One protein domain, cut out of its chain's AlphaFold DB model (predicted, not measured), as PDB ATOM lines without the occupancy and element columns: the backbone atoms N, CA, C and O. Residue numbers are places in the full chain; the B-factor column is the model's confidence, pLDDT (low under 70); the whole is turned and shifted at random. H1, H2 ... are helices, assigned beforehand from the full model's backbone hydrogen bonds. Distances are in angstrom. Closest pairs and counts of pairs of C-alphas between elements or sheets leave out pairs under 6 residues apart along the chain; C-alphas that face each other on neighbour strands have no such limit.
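Overview. This is residues 57 to 98 of the 102 residues of an uncharacterized protein of Stecheria intestinalis (UniProt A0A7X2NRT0). Two helices of nearly equal length, H1 and H2, make a helical hairpin that splays open as a narrow V: they meet near the turn at residues 76 to 78 and spread from there. The first part of H1, residues 57 to 65, and the last residues, 90 to 98, stand free. The printed part has 42 residues with two named helices, H1 then H2, and no named strand; the class is all helix. It is only just loose, close to compact, with a radius of gyration of the C-alphas of 11.4 A, and its outline is only just flat, spanning 33 by 22 by 7 A.

Along the chain. H1 covers residues 57 to 75 and is 27.1 A long from first to last C-alpha. It begins with C-alpha 57 at (23.271, 22.777, 86.510) and ends with C-alpha 75 at (12.865, 47.800, 87.256). H2 covers residues 79 to 96, is 25.8 A long, and ends with C-alpha 96 at (13.871, 23.300, 71.725).

Arrangement. H1 and H2 form a helical hairpin, two helices that follow each other and run opposite ways, here at a shallow tilt of 23 degrees. They touch, H1 with residues 69 to 74 alone and H2 with residues 79 to 85 alone. Their closest C-alphas, those of Ala 73 and Met 82, are 5.8 A apart, while the two centres are 12.8 A apart. In both H1 and H2 every O i to N i+4 pair is within hydrogen-bond range.

Size, cuts and confidence. The two C-alphas farthest apart are those of Glu 76 and Lys 98, at 34.1 A. The printed part has no cut, and the link from H1 to H2 is tight, with 3 residues. The mean pLDDT of the printed part is 80.8; residue 57 and residues 97 to 98 are under 70.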
ATOM      1  N   TYR A  57      22.480  21.596  86.177       69.25
ATOM      2  CA  TYR A  57      23.271  22.777  86.510       69.25
ATOM      3  C   TYR A  57      23.167  23.882  85.449       69.25
ATOM      4  O   TYR A  57      23.013  25.052  85.790       69.25
ATOM      5  N   GLN A  58      23.228  23.525  84.166       71.19
ATOM      6  CA  GLN A  58      23.146  24.483  83.063       71.19
ATOM      7  C   GLN A  58      21.730  25.047  82.933       71.19
ATOM      8  O   GLN A  58      21.586  26.254  82.760       71.19
ATOM      9  N   SER A  59      20.698  24.215  83.106       76.00
ATOM     10  CA  SER A  59      19.309  24.683  83.110       76.00
ATOM     11  C   SER A  59      19.006  25.590  84.305       76.00
ATOM     12  O   SER A  59      18.419  26.653  84.127       76.00
ATOM     13  N   ALA A  60      19.483  25.243  85.506       77.56
ATOM     14  CA  ALA A  60      19.347  26.101  86.684       77.56
ATOM     15  C   ALA A  60      20.076  27.442  86.512       77.56
ATOM     16  O   ALA A  60      19.539  28.492  86.860       77.56
ATOM     17  N   LYS A  61      21.286  27.425  85.937       81.94
ATOM     18  CA  LYS A  61      22.041  28.648  85.641       81.94
ATOM     19  C   LYS A  61      21.308  29.525  84.627       81.94
ATOM     20  O   LYS A  61      21.214  30.727  84.846       81.94
ATOM     21  N   LEU A  62      20.771  28.927  83.562       83.12
ATOM     22  CA  LEU A  62      19.996  29.637  82.545       83.12
ATOM     23  C   LEU A  62      18.747  30.295  83.153       83.12
ATOM     24  O   LEU A  62      18.500  31.476  82.913       83.12
ATOM     25  N   ALA A  63      18.013  29.566  83.999       84.75
ATOM     26  CA  ALA A  63      16.847  30.089  84.708       84.75
ATOM     27  C   ALA A  63      17.202  31.290  85.600       84.75
ATOM     28  O   ALA A  63      16.564  32.334  85.502       84.75
ATOM     29  N   ALA A  64      18.273  31.184  86.395       86.19
ATOM     30  CA  ALA A  64      18.728  32.279  87.253       86.19
ATOM     31  C   ALA A  64      19.143  33.522  86.445       86.19
ATOM     32  O   ALA A  64      18.842  34.653  86.831       86.19
ATOM     33  N   THR A  65      19.812  33.335  85.301       85.31
ATOM     34  CA  THR A  65      20.172  34.464  84.429       85.31
ATOM     35  C   THR A  65      18.943  35.134  83.823       85.31
ATOM     36  O   THR A  65      18.869  36.361  83.834       85.31
ATOM     37  N   LEU A  66      17.960  34.353  83.369       85.56
ATOM     38  CA  LEU A  66      16.705  34.865  82.815       85.56
ATOM     39  C   LEU A  66      15.905  35.656  83.852       85.56
ATOM     40  O   LEU A  66      15.436  36.750  83.551       85.56
ATOM     41  N   GLU A  67      15.815  35.153  85.082       86.88
ATOM     42  CA  GLU A  67      15.156  35.857  86.186       86.88
ATOM     43  C   GLU A  67      15.830  37.208  86.471       86.88
ATOM     44  O   GLU A  67      15.154  38.224  86.639       86.88
ATOM     45  N   SER A  68      17.169  37.249  86.455       86.56
ATOM     46  CA  SER A  68      17.915  38.495  86.663       86.56
ATOM     47  C   SER A  68      17.682  39.526  85.550       86.56
ATOM     48  O   SER A  68      17.543  40.715  85.840       86.56
ATOM     49  N   LEU A  69      17.602  39.080  84.290       85.06
ATOM     50  CA  LEU A  69      17.349  39.944  83.136       85.06
ATOM     51  C   LEU A  69      15.921  40.488  83.165       85.06
ATOM     52  O   LEU A  69      15.722  41.688  82.993       85.06
ATOM     53  N   TYR A  70      14.948  39.625  83.463       83.12
ATOM     54  CA  TYR A  70      13.554  40.021  83.631       83.12
ATOM     55  C   TYR A  70      13.392  41.060  84.745       83.12
ATOM     56  O   TYR A  70      12.740  42.085  84.545       83.12
ATOM     57  N   ARG A  71      14.028  40.836  85.905       84.81
ATOM     58  CA  ARG A  71      13.976  41.780  87.027       84.81
ATOM     59  C   ARG A  71      14.532  43.151  86.630       84.81
ATOM     60  O   ARG A  71      13.851  44.145  86.850       84.81
ATOM     61  N   ARG A  72      15.702  43.206  85.983       83.31
ATOM     62  CA  ARG A  72      16.304  44.471  85.515       83.31
ATOM     63  C   ARG A  72      15.422  45.201  84.505       83.31
ATOM     64  O   ARG A  72      15.146  46.383  84.679       83.31
ATOM     65  N   ALA A  73      14.920  44.489  83.496       81.69
ATOM     66  CA  ALA A  73      14.039  45.074  82.487       81.69
ATOM     67  C   ALA A  73      12.728  45.606  83.103       81.69
ATOM     68  O   ALA A  73      12.213  46.644  82.685       81.69
ATOM     69  N   SER A  74      12.209  44.927  84.134       79.12
ATOM     70  CA  SER A  74      11.025  45.366  84.876       79.12
ATOM     71  C   SER A  74      11.291  46.583  85.772       79.12
ATOM     72  O   SER A  74      10.408  47.431  85.903       79.12
ATOM     73  N   GLU A  75      12.465  46.674  86.399       82.00
ATOM     74  CA  GLU A  75      12.865  47.800  87.256       82.00
ATOM     75  C   GLU A  75      13.100  49.077  86.437       82.00
ATOM     76  O   GLU A  75      12.637  50.153  86.817       82.00
ATOM     77  N   GLU A  76      13.742  48.956  85.273       80.94
ATOM     78  CA  GLU A  76      14.044  50.085  84.382       80.94
ATOM     79  C   GLU A  76      12.841  50.534  83.531       80.94
ATOM     80  O   GLU A  76      12.924  51.547  82.836       80.94
ATOM     81  N   LYS A  77      11.709  49.804  83.567       78.50
ATOM     82  CA  LYS A  77      10.537  49.997  82.679       78.50
ATOM     83  C   LYS A  77      10.919  50.094  81.194       78.50
ATOM     84  O   LYS A  77      10.222  50.735  80.403       78.50
ATOM     85  N   ASN A  78      12.019  49.453  80.813       79.75
ATOM     86  CA  ASN A  78      12.539  49.510  79.462       79.75
ATOM     87  C   ASN A  78      11.752  48.533  78.576       79.75
ATOM     88  O   ASN A  78      11.982  47.322  78.602       79.75
ATOM     89  N   ARG A  79      10.778  49.063  77.822       79.19
ATOM     90  CA  ARG A  79       9.942  48.260  76.911       79.19
ATOM     91  C   ARG A  79      10.763  47.564  75.833       79.19
ATOM     92  O   ARG A  79      10.477  46.410  75.545       79.19
ATOM     93  N   GLU A  80      11.778  48.230  75.290       81.50
ATOM     94  CA  GLU A  80      12.608  47.686  74.209       81.50
ATOM     95  C   GLU A  80      13.385  46.457  74.695       81.50
ATOM     96  O   GLU A  80      13.300  45.387  74.096       81.50
ATOM     97  N   ALA A  81      14.029  46.554  75.863       79.19
ATOM     98  CA  ALA A  81      14.743  45.426  76.468       79.19
ATOM     99  C   ALA A  81      13.815  44.240  76.803       79.19
ATOM    100  O   ALA A  81      14.220  43.079  76.721       79.19
ATOM    101  N   MET A  82      12.562  44.515  77.181       81.56
ATOM    102  CA  MET A  82      11.570  43.470  77.440       81.56
ATOM    103  C   MET A  82      11.129  42.771  76.147       81.56
ATOM    104  O   MET A  82      11.005  41.546  76.124       81.56
ATOM    105  N   GLU A  83      10.914  43.524  75.066       84.75
ATOM    106  CA  GLU A  83      10.579  42.969  73.750       84.75
ATOM    107  C   GLU A  83      11.719  42.108  73.193       84.75
ATOM    108  O   GLU A  83      11.465  40.994  72.729       84.75
ATOM    109  N   GLU A  84      12.973  42.551  73.321       85.38
ATOM    110  CA  GLU A  84      14.154  41.758  72.954       85.38
ATOM    111  C   GLU A  84      14.239  40.450  73.758       85.38
ATOM    112  O   GLU A  84      14.453  39.377  73.188       85.38
ATOM    113  N   LEU A  85      14.008  40.503  75.075       84.38
ATOM    114  CA  LEU A  85      14.012  39.315  75.933       84.38
ATOM    115  C   LEU A  85      12.932  38.305  75.507       84.38
ATOM    116  O   LEU A  85      13.195  37.100  75.454       84.38
ATOM    117  N   ILE A  86      11.730  38.783  75.168       85.31
ATOM    118  CA  ILE A  86      10.622  37.948  74.678       85.31
ATOM    119  C   ILE A  86      10.964  37.323  73.319       85.31
ATOM    120  O   ILE A  86      10.697  36.136  73.109       85.31
ATOM    121  N   GLN A  87      11.581  38.074  72.402       87.50
ATOM    122  CA  GLN A  87      12.028  37.547  71.107       87.50
ATOM    123  C   GLN A  87      13.082  36.445  71.273       87.50
ATOM    124  O   GLN A  87      12.984  35.388  70.650       87.50
ATOM    125  N   ILE A  88      14.056  36.646  72.163       85.31
ATOM    126  CA  ILE A  88      15.084  35.641  72.458       85.31
ATOM    127  C   ILE A  88      14.447  34.380  73.062       85.31
ATOM    128  O   ILE A  88      14.762  33.266  72.641       85.31
ATOM    129  N   LEU A  89      13.519  34.532  74.011       84.88
ATOM    130  CA  LEU A  89      12.827  33.405  74.645       84.88
ATOM    131  C   LEU A  89      11.958  32.614  73.663       84.88
ATOM    132  O   LEU A  89      11.984  31.385  73.670       84.88
ATOM    133  N   THR A  90      11.211  33.302  72.800       86.75
ATOM    134  CA  THR A  90      10.389  32.655  71.767       86.75
ATOM    135  C   THR A  90      11.244  31.925  70.732       86.75
ATOM    136  O   THR A  90      10.894  30.812  70.338       86.75
ATOM    137  N   ALA A  91      12.396  32.481  70.343       86.75
ATOM    138  CA  ALA A  91      13.353  31.802  69.470       86.75
ATOM    139  C   ALA A  91      13.946  30.542  70.128       86.75
ATOM    140  O   ALA A  91      13.976  29.484  69.500       86.75
ATOM    141  N   LEU A  92      14.350  30.624  71.400       83.19
ATOM    142  CA  LEU A  92      14.867  29.476  72.154       83.19
ATOM    143  C   LEU A  92      13.824  28.360  72.297       83.19
ATOM    144  O   LEU A  92      14.142  27.196  72.066       83.19
ATOM    145  N   LEU A  93      12.573  28.706  72.616       82.69
ATOM    146  CA  LEU A  93      11.472  27.740  72.702       82.69
ATOM    147  C   LEU A  93      11.198  27.053  71.359       82.69
ATOM    148  O   LEU A  93      10.936  25.853  71.325       82.69
ATOM    149  N   LYS A  94      11.285  27.796  70.251       82.56
ATOM    150  CA  LYS A  94      11.093  27.249  68.903       82.56
ATOM    151  C   LYS A  94      12.192  26.263  68.511       82.56
ATOM    152  O   LYS A  94      11.904  25.297  67.815       82.56
ATOM    153  N   GLU A  95      13.432  26.506  68.926       78.50
ATOM    154  CA  GLU A  95      14.535  25.574  68.677       78.50
ATOM    155  C   GLU A  95      14.421  24.321  69.556       78.50
ATOM    156  O   GLU A  95      14.596  23.220  69.051       78.50
ATOM    157  N   TRP A  96      14.034  24.455  70.828       70.56
ATOM    158  CA  TRP A  96      13.871  23.300  71.725       70.56
ATOM    159  C   TRP A  96      12.662  22.418  71.389       70.56
ATOM    160  O   TRP A  96      12.698  21.220  71.636       70.56
ATOM    161  N   GLY A  97      11.602  22.981  70.806       57.41
ATOM    162  CA  GLY A  97      10.433  22.210  70.368       57.41
ATOM    163  C   GLY A  97      10.656  21.357  69.112       57.41
ATOM    164  O   GLY A  97       9.807  20.532  68.801       57.41
ATOM    165  N   LYS A  98      11.767  21.536  68.382       55.28
ATOM    166  CA  LYS A  98      12.060  20.763  67.156       55.28
ATOM    167  C   LYS A  98      12.699  19.400  67.423       55.28
ATOM    168  O   LYS A  98      12.665  18.546  66.543       55.28
TER     169      LYS A  98